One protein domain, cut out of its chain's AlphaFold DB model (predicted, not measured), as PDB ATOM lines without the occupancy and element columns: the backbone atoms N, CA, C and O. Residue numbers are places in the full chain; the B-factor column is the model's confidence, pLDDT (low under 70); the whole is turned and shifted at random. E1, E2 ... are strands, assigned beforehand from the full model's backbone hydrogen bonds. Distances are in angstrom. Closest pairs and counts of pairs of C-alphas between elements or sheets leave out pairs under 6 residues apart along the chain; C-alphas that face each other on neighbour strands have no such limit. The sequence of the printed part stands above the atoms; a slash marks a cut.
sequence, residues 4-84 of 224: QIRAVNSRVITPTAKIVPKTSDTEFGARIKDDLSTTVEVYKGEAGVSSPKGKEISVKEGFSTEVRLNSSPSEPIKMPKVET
ATOM      1  N   GLN A   4      52.358  51.509  -1.275       72.44
ATOM      2  CA  GLN A   4      51.679  51.520  -2.565       72.44
ATOM      3  C   GLN A   4      52.186  50.368  -3.423       72.44
ATOM      4  O   GLN A   4      53.392  50.155  -3.534       72.44
ATOM      5  N   ILE A   5      51.259  49.659  -4.054       73.94
ATOM      6  CA  ILE A   5      51.534  48.613  -5.033       73.94
ATOM      7  C   ILE A   5      50.801  48.941  -6.335       73.94
ATOM      8  O   ILE A   5      49.753  49.590  -6.323       73.94
ATOM      9  N   ARG A   6      51.359  48.506  -7.463       75.44
ATOM     10  CA  ARG A   6      50.732  48.576  -8.786       75.44
ATOM     11  C   ARG A   6      50.719  47.167  -9.356       75.44
ATOM     12  O   ARG A   6      51.742  46.490  -9.326       75.44
ATOM     13  N   ALA A   7      49.554  46.725  -9.803       66.94
ATOM     14  CA  ALA A   7      49.282  45.354 -10.191       66.94
ATOM     15  C   ALA A   7      48.648  45.318 -11.585       66.94
ATOM     16  O   ALA A   7      47.737  46.089 -11.884       66.94
ATOM     17  N   VAL A   8      49.121  44.388 -12.414       76.00
ATOM     18  CA  VAL A   8      48.530  44.034 -13.710       76.00
ATOM     19  C   VAL A   8      48.073  42.586 -13.604       76.00
ATOM     20  O   VAL A   8      48.852  41.738 -13.163       76.00
ATOM     21  N   ASN A   9      46.812  42.308 -13.945       68.44
ATOM     22  CA  ASN A   9      46.211  40.964 -13.935       68.44
ATOM     23  C   ASN A   9      46.398  40.153 -12.624       68.44
ATOM     24  O   ASN A   9      46.273  38.931 -12.599       68.44
ATOM     25  N   SER A  10      46.708  40.823 -11.511       68.62
ATOM     26  CA  SER A  10      47.106  40.195 -10.248       68.62
ATOM     27  C   SER A  10      46.140  40.584  -9.138       68.62
ATOM     28  O   SER A  10      45.726  41.738  -9.049       68.62
ATOM     29  N   ARG A  11      45.772  39.635  -8.273       76.00
ATOM     30  CA  ARG A  11      44.941  39.927  -7.094       76.00
ATOM     31  C   ARG A  11      45.793  40.582  -6.016       76.00
ATOM     32  O   ARG A  11      46.927  40.173  -5.794       76.00
ATOM     33  N   VAL A  12      45.227  41.561  -5.319       77.88
ATOM     34  CA  VAL A  12      45.889  42.242  -4.200       77.88
ATOM     35  C   VAL A  12      45.007  42.123  -2.968       77.88
ATOM     36  O   VAL A  12      43.809  42.404  -3.019       77.88
ATOM     37  N   ILE A  13      45.606  41.711  -1.854       82.75
ATOM     38  CA  ILE A  13      44.957  41.674  -0.545       82.75
ATOM     39  C   ILE A  13      45.678  42.678   0.346       82.75
ATOM     40  O   ILE A  13      46.901  42.671   0.460       82.75
ATOM     41  N   THR A  14      44.900  43.546   0.971       77.75
ATOM     42  CA  THR A  14      45.336  44.540   1.953       77.75
ATOM     43  C   THR A  14      44.566  44.304   3.259       77.75
ATOM     44  O   THR A  14      43.574  43.570   3.244       77.75
ATOM     45  N   PRO A  15      44.949  44.928   4.390       79.81
ATOM     46  CA  PRO A  15      44.231  44.762   5.656       79.81
ATOM     47  C   PRO A  15      42.737  45.123   5.588       79.81
ATOM     48  O   PRO A  15      41.943  44.607   6.373       79.81
ATOM     49  N   THR A  16      42.349  46.007   4.662       78.25
ATOM     50  CA  THR A  16      40.988  46.557   4.554       78.25
ATOM     51  C   THR A  16      40.272  46.238   3.242       78.25
ATOM     52  O   THR A  16      39.047  46.341   3.207       78.25
ATOM     53  N   ALA A  17      40.973  45.792   2.194       81.50
ATOM     54  CA  ALA A  17      40.384  45.477   0.891       81.50
ATOM     55  C   ALA A  17      41.009  44.250   0.197       81.50
ATOM     56  O   ALA A  17      42.232  44.091   0.158       81.50
ATOM     57  N   LYS A  18      40.164  43.437  -0.443       83.12
ATOM     58  CA  LYS A  18      40.532  42.428  -1.446       83.12
ATOM     59  C   LYS A  18      40.159  42.966  -2.828       83.12
ATOM     60  O   LYS A  18      38.986  43.257  -3.077       83.12
ATOM     61  N   ILE A  19      41.151  43.075  -3.708       84.12
ATOM     62  CA  ILE A  19      41.014  43.539  -5.088       84.12
ATOM     63  C   ILE A  19      41.238  42.364  -6.044       84.12
ATOM     64  O   ILE A  19      42.252  41.663  -5.957       84.12
ATOM     65  N   VAL A  20      40.293  42.150  -6.957       84.19
ATOM     66  CA  VAL A  20      40.301  41.074  -7.955       84.19
ATOM     67  C   VAL A  20      40.110  41.676  -9.354       84.19
ATOM     68  O   VAL A  20      39.079  42.305  -9.590       84.19
ATOM     69  N   PRO A  21      41.051  41.493 -10.300       81.94
ATOM     70  CA  PRO A  21      40.855  41.937 -11.678       81.94
ATOM     71  C   PRO A  21      39.714  41.147 -12.336       81.94
ATOM     72  O   PRO A  21      39.604  39.933 -12.144       81.94
ATOM     73  N   LYS A  22      38.856  41.834 -13.096       84.44
ATOM     74  CA  LYS A  22      37.757  41.230 -13.872       84.44
ATOM     75  C   LYS A  22      38.150  40.977 -15.328       84.44
ATOM     76  O   LYS A  22      37.577  40.085 -15.947       84.44
ATOM     77  N   THR A  23      39.122  41.720 -15.863       77.31
ATOM     78  CA  THR A  23      39.679  41.522 -17.214       77.31
ATOM     79  C   THR A  23      41.166  41.173 -17.151       77.31
ATOM     80  O   THR A  23      41.870  41.576 -16.225       77.31
ATOM     81  N   SER A  24      41.665  40.454 -18.160       74.69
ATOM     82  CA  SER A  24      43.077  40.047 -18.251       74.69
ATOM     83  C   SER A  24      44.054  41.214 -18.426       74.69
ATOM     84  O   SER A  24      45.248  41.067 -18.180       74.69
ATOM     85  N   ASP A  25      43.559  42.375 -18.850       76.44
ATOM     86  CA  ASP A  25      44.316  43.613 -19.008       76.44
ATOM     87  C   ASP A  25      44.031  44.641 -17.901       76.44
ATOM     88  O   ASP A  25      44.442  45.795 -18.025       76.44
ATOM     89  N   THR A  26      43.336  44.237 -16.828       76.00
ATOM     90  CA  THR A  26      43.056  45.125 -15.698       76.00
ATOM     91  C   THR A  26      44.363  45.544 -15.027       76.00
ATOM     92  O   THR A  26      45.145  44.707 -14.560       76.00
ATOM     93  N   GLU A  27      44.561  46.855 -14.928       77.75
ATOM     94  CA  GLU A  27      45.698  47.483 -14.268       77.75
ATOM     95  C   GLU A  27      45.200  48.441 -13.188       77.75
ATOM     96  O   GLU A  27      44.426  49.365 -13.461       77.75
ATOM     97  N   PHE A  28      45.669  48.246 -11.957       82.56
ATOM     98  CA  PHE A  28      45.266  49.065 -10.820       82.56
ATOM     99  C   PHE A  28      46.414  49.323  -9.839       82.56
ATOM    100  O   PHE A  28      47.336  48.521  -9.675       82.56
ATOM    101  N   GLY A  29      46.347  50.465  -9.164       81.31
ATOM    102  CA  GLY A  29      47.135  50.779  -7.981       81.31
ATOM    103  C   GLY A  29      46.324  50.518  -6.716       81.31
ATOM    104  O   GLY A  29      45.131  50.805  -6.678       81.31
ATOM    105  N   ALA A  30      46.966  50.021  -5.664       82.00
ATOM    106  CA  ALA A  30      46.408  50.031  -4.314       82.00
ATOM    107  C   ALA A  30      47.388  50.740  -3.371       82.00
ATOM    108  O   ALA A  30      48.576  50.414  -3.340       82.00
ATOM    109  N   ARG A  31      46.899  51.726  -2.617       78.19
ATOM    110  CA  ARG A  31      47.664  52.502  -1.635       78.19
ATOM    111  C   ARG A  31      47.019  52.361  -0.264       78.19
ATOM    112  O   ARG A  31      45.871  52.762  -0.083       78.19
ATOM    113  N   ILE A  32      47.778  51.839   0.691       80.94
ATOM    114  CA  ILE A  32      47.409  51.792   2.106       80.94
ATOM    115  C   ILE A  32      47.880  53.102   2.750       80.94
ATOM    116  O   ILE A  32      49.049  53.480   2.613       80.94
ATOM    117  N   LYS A  33      46.964  53.803   3.417       76.19
ATOM    118  CA  LYS A  33      47.221  55.012   4.211       76.19
ATOM    119  C   LYS A  33      47.584  54.651   5.657       76.19
ATOM    120  O   LYS A  33      47.448  53.506   6.088       76.19
ATOM    121  N   ASP A  34      48.050  55.626   6.433       75.12
ATOM    122  CA  ASP A  34      48.466  55.386   7.822       75.12
ATOM    123  C   ASP A  34      47.302  55.042   8.770       75.12
ATOM    124  O   ASP A  34      47.516  54.325   9.745       75.12
ATOM    125  N   ASP A  35      46.072  55.438   8.426       76.44
ATOM    126  CA  ASP A  35      44.812  55.028   9.073       76.44
ATOM    127  C   ASP A  35      44.332  53.615   8.662       76.44
ATOM    128  O   ASP A  35      43.227  53.198   9.015       76.44
ATOM    129  N   LEU A  36      45.160  52.874   7.914       78.00
ATOM    130  CA  LEU A  36      44.876  51.568   7.310       78.00
ATOM    131  C   LEU A  36      43.760  51.580   6.247       78.00
ATOM    132  O   LEU A  36      43.357  50.502   5.790       78.00
ATOM    133  N   SER A  37      43.276  52.745   5.798       78.69
ATOM    134  CA  SER A  37      42.396  52.804   4.626       78.69
ATOM    135  C   SER A  37      43.158  52.360   3.376       78.69
ATOM    136  O   SER A  37      44.345  52.655   3.210       78.69
ATOM    137  N   THR A  38      42.476  51.640   2.488       81.12
ATOM    138  CA  THR A  38      43.023  51.257   1.185       81.12
ATOM    139  C   THR A  38      42.320  52.046   0.096       81.12
ATOM    140  O   THR A  38      41.121  51.893  -0.129       81.12
ATOM    141  N   THR A  39      43.077  52.889  -0.601       84.06
ATOM    142  CA  THR A  39      42.639  53.541  -1.839       84.06
ATOM    143  C   THR A  39      43.021  52.656  -3.020       84.06
ATOM    144  O   THR A  39      44.182  52.269  -3.139       84.06
ATOM    145  N   VAL A  40      42.065  52.337  -3.887       88.00
ATOM    146  CA  VAL A  40      42.271  51.566  -5.120       88.00
ATOM    147  C   VAL A  40      42.016  52.489  -6.305       88.00
ATOM    148  O   VAL A  40      40.978  53.139  -6.353       88.00
ATOM    149  N   GLU A  41      42.953  52.558  -7.242       86.38
ATOM    150  CA  GLU A  41      42.921  53.396  -8.446       86.38
ATOM    151  C   GLU A  41      42.984  52.478  -9.675       86.38
ATOM    152  O   GLU A  41      43.986  51.787  -9.851       86.38
ATOM    153  N   VAL A  42      41.947  52.426 -10.518       89.12
ATOM    154  CA  VAL A  42      41.932  51.556 -11.711       89.12
ATOM    155  C   VAL A  42      42.334  52.371 -12.935       89.12
ATOM    156  O   VAL A  42      41.607  53.257 -13.380       89.12
ATOM    157  N   TYR A  43      43.504  52.067 -13.496       83.00
ATOM    158  CA  TYR A  43      44.043  52.765 -14.666       83.00
ATOM    159  C   TYR A  43      43.538  52.164 -15.983       83.00
ATOM    160  O   TYR A  43      43.422  52.892 -16.967       83.00
ATOM    161  N   LYS A  44      43.230  50.860 -15.998       82.44
ATOM    162  CA  LYS A  44      42.754  50.124 -17.175       82.44
ATOM    163  C   LYS A  44      41.862  48.950 -16.769       82.44
ATOM    164  O   LYS A  44      42.126  48.322 -15.741       82.44
ATOM    165  N   GLY A  45      40.861  48.620 -17.582       86.12
ATOM    166  CA  GLY A  45      39.982  47.468 -17.358       86.12
ATOM    167  C   GLY A  45      38.988  47.679 -16.211       86.12
ATOM    168  O   GLY A  45      38.443  48.772 -16.038       86.12
ATOM    169  N   GLU A  46      38.721  46.627 -15.434       86.62
ATOM    170  CA  GLU A  46      37.726  46.652 -14.356       86.62
ATOM    171  C   GLU A  46      38.181  45.789 -13.170       86.62
ATOM    172  O   GLU A  46      38.515  44.615 -13.330       86.62
ATOM    173  N   ALA A  47      38.183  46.352 -11.961       85.56
ATOM    174  CA  ALA A  47      38.588  45.662 -10.740       85.56
ATOM    175  C   ALA A  47      37.415  45.541  -9.757       85.56
ATOM    176  O   ALA A  47      36.788  46.533  -9.384       85.56
ATOM    177  N   GLY A  48      37.155  44.322  -9.290       86.06
ATOM    178  CA  GLY A  48      36.264  44.068  -8.165       86.06
ATOM    179  C   GLY A  48      36.967  44.379  -6.851       86.06
ATOM    180  O   GLY A  48      38.015  43.803  -6.560       86.06
ATOM    181  N   VAL A  49      36.405  45.282  -6.052       89.06
ATOM    182  CA  VAL A  49      36.931  45.686  -4.743       89.06
ATOM    183  C   VAL A  49      35.924  45.295  -3.671       89.06
ATOM    184  O   VAL A  49      34.767  45.697  -3.716       89.06
ATOM    185  N   SER A  50      36.362  44.520  -2.684       84.00
ATOM    186  CA  SER A  50      35.544  44.065  -1.552       84.00
ATOM    187  C   SER A  50      36.265  44.342  -0.236       84.00
ATOM    188  O   SER A  50      37.493  44.280  -0.186       84.00
ATOM    189  N   SER A  51      35.528  44.634   0.837       83.69
ATOM    190  CA  SER A  51      36.099  44.641   2.191       83.69
ATOM    191  C   SER A  51      35.900  43.275   2.868       83.69
ATOM    192  O   SER A  51      34.960  42.563   2.508       83.69
ATOM    193  N   PRO A  52      36.724  42.881   3.863       74.75
ATOM    194  CA  PRO A  52      36.679  41.545   4.481       74.75
ATOM    195  C   PRO A  52      35.329  41.090   5.067       74.75
ATOM    196  O   PRO A  52      35.166  39.909   5.361       74.75
ATOM    197  N   LYS A  53      34.379  42.011   5.273       72.38
ATOM    198  CA  LYS A  53      33.018  41.744   5.775       72.38
ATOM    199  C   LYS A  53      31.919  42.410   4.928       72.38
ATOM    200  O   LYS A  53      30.760  42.411   5.334       72.38
ATOM    201  N   GLY A  54      32.278  43.034   3.806       72.19
ATOM    202  CA  GLY A  54      31.393  43.891   3.015       72.19
ATOM    203  C   GLY A  54      31.049  43.316   1.644       72.19
ATOM    204  O   GLY A  54      31.518  42.250   1.248       72.19
ATOM    205  N   LYS A  55      30.220  44.051   0.899       77.00
ATOM    206  CA  LYS A  55      29.898  43.719  -0.495       77.00
ATOM    207  C   LYS A  55      31.071  44.061  -1.418       77.00
ATOM    208  O   LYS A  55      31.836  44.988  -1.153       77.00
ATOM    209  N   GLU A  56      31.182  43.312  -2.509       82.62
ATOM    210  CA  GLU A  56      32.061  43.643  -3.628       82.62
ATOM    211  C   GLU A  56      31.405  44.727  -4.497       82.62
ATOM    212  O   GLU A  56      30.219  44.630  -4.821       82.62
ATOM    213  N   ILE A  57      32.172  45.748  -4.870       86.38
ATOM    214  CA  ILE A  57      31.813  46.749  -5.879       86.38
ATOM    215  C   ILE A  57      32.735  46.596  -7.090       86.38
ATOM    216  O   ILE A  57      33.879  46.171  -6.944       86.38
ATOM    217  N   SER A  58      32.263  46.972  -8.279       89.06
ATOM    218  CA  SER A  58      33.103  47.004  -9.481       89.06
ATOM    219  C   SER A  58      33.586  48.423  -9.760       89.06
ATOM    220  O   SER A  58      32.791  49.362  -9.803       89.06
ATOM    221  N   VAL A  59      34.894  48.575  -9.956       89.50
ATOM    222  CA  VAL A  59      35.577  49.845 -10.216       89.50
ATOM    223  C   VAL A  59      36.137  49.797 -11.633       89.50
ATOM    224  O   VAL A  59      36.949  48.931 -11.953       89.50
ATOM    225  N   LYS A  60      35.680  50.710 -12.491       90.19
ATOM    226  CA  LYS A  60      36.074  50.779 -13.906       90.19
ATOM    227  C   LYS A  60      37.295  51.671 -14.114       90.19
ATOM    228  O   LYS A  60      37.636  52.472 -13.248       90.19
ATOM    229  N   GLU A  61      37.924  51.557 -15.278       88.81
ATOM    230  CA  GLU A  61      39.023  52.428 -15.697       88.81
ATOM    231  C   GLU A  61      38.735  53.926 -15.502       88.81
ATOM    232  O   GLU A  61      37.647  54.433 -15.785       88.81
ATOM    233  N   GLY A  62      39.728  54.647 -14.985       80.00
ATOM    234  CA  GLY A  62      39.600  56.060 -14.646       80.00
ATOM    235  C   GLY A  62      38.738  56.336 -13.410       80.00
ATOM    236  O   GLY A  62      38.385  57.496 -13.190       80.00
ATOM    237  N   PHE A  63      38.408  55.325 -12.600       87.12
ATOM    238  CA  PHE A  63      37.778  55.487 -11.289       87.12
ATOM    239  C   PHE A  63      38.673  54.971 -10.158       87.12
ATOM    240  O   PHE A  63      39.489  54.062 -10.324       87.12
ATOM    241  N   SER A  64      38.482  55.552  -8.978       87.56
ATOM    242  CA  SER A  64      39.088  55.113  -7.730       87.56
ATOM    243  C   SER A  64      38.037  54.917  -6.639       87.56
ATOM    244  O   SER A  64      36.957  55.501  -6.671       87.56
ATOM    245  N   THR A  65      38.347  54.076  -5.658       86.75
ATOM    246  CA  THR A  65      37.524  53.847  -4.462       86.75
ATOM    247  C   THR A  65      38.394  53.881  -3.213       86.75
ATOM    248  O   THR A  65      39.557  53.482  -3.245       86.75
ATOM    249  N   GLU A  66      37.820  54.291  -2.086       85.88
ATOM    250  CA  GLU A  66      38.420  54.131  -0.760       85.88
ATOM    251  C   GLU A  66      37.654  53.077   0.047       85.88
ATOM    252  O   GLU A  66      36.426  53.117   0.147       85.88
ATOM    253  N   VAL A  67      38.390  52.152   0.658       86.62
ATOM    254  CA  VAL A  67      37.875  51.182   1.625       86.62
ATOM    255  C   VAL A  67      38.463  51.523   2.989       86.62
ATOM    256  O   VAL A  67      39.674  51.422   3.190       86.62
ATOM    257  N   ARG A  68      37.619  51.965   3.923       84.12
ATOM    258  CA  ARG A  68      38.041  52.300   5.288       84.12
ATOM    259  C   ARG A  68      37.977  51.068   6.181       84.12
ATOM    260  O   ARG A  68      37.311  50.077   5.878       84.12
ATOM    261  N   LEU A  69      38.680  51.133   7.307       79.81
ATOM    262  CA  LEU A  69      38.672  50.063   8.296       79.81
ATOM    263  C   LEU A  69      37.236  49.792   8.782       79.81
ATOM    264  O   LEU A  69      36.539  50.700   9.223       79.81
ATOM    265  N   ASN A  70      36.807  48.530   8.684       76.50
ATOM    266  CA  ASN A  70      35.450  48.055   8.991       76.50
ATOM    267  C   ASN A  70      34.297  48.650   8.148       76.50
ATOM    268  O   ASN A  70      33.140  48.392   8.479       76.50
ATOM    269  N   SER A  71      34.558  49.385   7.059       81.75
ATOM    270  CA  SER A  71      33.504  49.876   6.157       81.75
ATOM    271  C   SER A  71      33.319  48.984   4.924       81.75
ATOM    272  O   SER A  71      34.173  48.163   4.575       81.75
ATOM    273  N   SER A  72      32.207  49.168   4.213       85.75
ATOM    274  CA  SER A  72      32.134  48.792   2.796       85.75
ATOM    275  C   SER A  72      33.056  49.698   1.963       85.75
ATOM    276  O   SER A  72      33.379  50.806   2.410       85.75
ATOM    277  N   PRO A  73      33.471  49.269   0.759       85.75
ATOM    278  CA  PRO A  73      34.044  50.169  -0.236       85.75
ATOM    279  C   PRO A  73      33.117  51.358  -0.520       85.75
ATOM    280  O   PRO A  73      31.895  51.202  -0.559       85.75
ATOM    281  N   SER A  74      33.712  52.533  -0.700       86.31
ATOM    282  CA  SER A  74      33.006  53.761  -1.077       86.31
ATOM    283  C   SER A  74      32.598  53.717  -2.554       86.31
ATOM    284  O   SER A  74      33.170  52.960  -3.333       86.31
ATOM    285  N   GLU A  75      31.621  54.524  -2.969       87.25
ATOM    286  CA  GLU A  75      31.237  54.577  -4.386       87.25
ATOM    287  C   GLU A  75      32.426  55.010  -5.273       87.25
ATOM    288  O   GLU A  75      33.197  55.885  -4.861       87.25
ATOM    289  N   PRO A  76      32.606  54.421  -6.475       88.12
ATOM    290  CA  PRO A  76      33.707  54.784  -7.360       88.12
ATOM    291  C   PRO A  76      33.654  56.263  -7.761       88.12
ATOM    292  O   PRO A  76      32.746  56.696  -8.474       88.12
ATOM    293  N   ILE A  77      34.665  57.035  -7.365       84.12
ATOM    294  CA  ILE A  77      34.839  58.426  -7.786       84.12
ATOM    295  C   ILE A  77      35.711  58.485  -9.038       84.12
ATOM    296  O   ILE A  77      36.669  57.728  -9.189       84.12
ATOM    297  N   LYS A  78      35.388  59.386  -9.966       82.88
ATOM    298  CA  LYS A  78      36.168  59.545 -11.195       82.88
ATOM    299  C   LYS A  78      37.516  60.194 -10.877       82.88
ATOM    300  O   LYS A  78      37.566  61.249 -10.245       82.88
ATOM    301  N   MET A  79      38.600  59.581 -11.334       76.06
ATOM    302  CA  MET A  79      39.953  60.090 -11.132       76.06
ATOM    303  C   MET A  79      40.177  61.384 -11.934       76.06
ATOM    304  O   MET A  79      39.694  61.496 -13.068       76.06
ATOM    305  N   PRO A  80      40.941  62.356 -11.399       65.06
ATOM    306  CA  PRO A  80      41.391  63.496 -12.186       65.06
ATOM    307  C   PRO A  80      42.291  63.001 -13.326       65.06
ATOM    308  O   PRO A  80      43.219  62.219 -13.109       65.06
ATOM    309  N   LYS A  81      42.020  63.450 -14.556       58.94
ATOM    310  CA  LYS A  81      42.882  63.148 -15.704       58.94
ATOM    311  C   LYS A  81      44.249  63.809 -15.514       58.94
ATOM    312  O   LYS A  81      44.345  64.905 -14.978       58.94
ATOM    313  N   VAL A  82      45.309  63.187 -16.030       50.75
ATOM    314  CA  VAL A  82      46.690  63.703 -15.898       50.75
ATOM    315  C   VAL A  82      46.861  65.108 -16.508       50.75
ATOM    316  O   VAL A  82      47.742  65.856 -16.093       50.75
ATOM    317  N   GLU A  83      45.977  65.512 -17.422       50.56
ATOM    318  CA  GLU A  83      45.890  66.873 -17.966       50.56
ATOM    319  C   GLU A  83      45.731  67.941 -16.863       50.56
ATOM    320  O   GLU A  83      46.474  68.923 -16.874       50.56
ATOM    321  N   THR A  84      44.880  67.719 -15.850       42.38
ATOM    322  CA  THR A  84      44.711  68.653 -14.716       42.38
ATOM    323  C   THR A  84      45.837  68.577 -13.677       42.38
ATOM    324  O   THR A  84      45.979  69.482 -12.857       42.38
TER     325      THR A  84
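Overview. This is residues 4 to 84 of the 224 residues of an uncharacterized protein of Elusimicrobia bacterium (UniProt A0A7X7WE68). Two small antiparallel sheets stand face to face as a sandwich, a four-stranded layer of E1, E3, E4 and E7 over a three-stranded layer of E2, E5 and E6, with a tail at residues 80 to 84 that runs off from this body. The strands of one layer cross those of the other at only 27 degrees. The printed part has 81 residues with seven named strands, E1 to E7 in chain order, and no named helix; the class is all strand, though only 37 of the residues are in named elements. The larger sheet has the order E1, E3, E4, E7 and the smaller one E2, E5, E6. The whole is compact, with a radius of gyration of the C-alphas of 11.4 A and spans of 32 by 28 by 21 A.

Arrangement. In the larger sheet, E3, residues 27 to 32, and E4, residues 38 to 44, are antiparallel inner strands at 165 degrees and form a hairpin, with N 29 and O 41 within hydrogen-bond range at 2.8 A. The edge strand E1, residues 4 to 8, is antiparallel to E3 at 161 degrees, with N 5 and O 30 2.9 A apart. The other edge strand, E7, residues 63 to 67, is antiparallel to E4 at 161 degrees, with N 40 and O 65 2.8 A apart. In the smaller sheet, the inner strand E5, residues 46 to 50, has E2, residues 18 to 21, as an antiparallel neighbour at 161 degrees, with N 20 and O 48 2.8 A apart. E5 also forms a hairpin with E6, residues 56 to 60, antiparallel at 154 degrees, with N 49 and O 57 2.8 A apart. Between the sheets, the closest C-alphas of E4 and E6 are those of Val 42 and Lys 60, 6.3 A apart. E1 and E6 are apart. Residues 77 to 78 pair antiparallel with residues 63 to 64 of E7, and residues 12 to 13 with residues 18 to 19 of E2.

Along the chain. E4 is the longest strand, 18.4 A from first to last C-alpha, and E3 measures 17.0 A. E1 measures 13.8 A, E7 13.6 A, E5 13.2 A, E6 13.1 A and E2 10.2 A. E1 begins at C-alpha 4, (51.679, 51.520, -2.565), and E7 ends at C-alpha 67, (37.875, 51.182, 1.625).

Size, cuts and confidence. The two C-alphas farthest apart, those of Lys 53 and Glu 83, are 36.9 A apart. The printed part has no cut. The link from E1 to E2 is short, and the other five links between strands are tight. Residues 68 to 84 hold no named element. The mean pLDDT of the printed part is 79.5; residue 7, residues 9 to 10 and residues 80 to 84 are under 70.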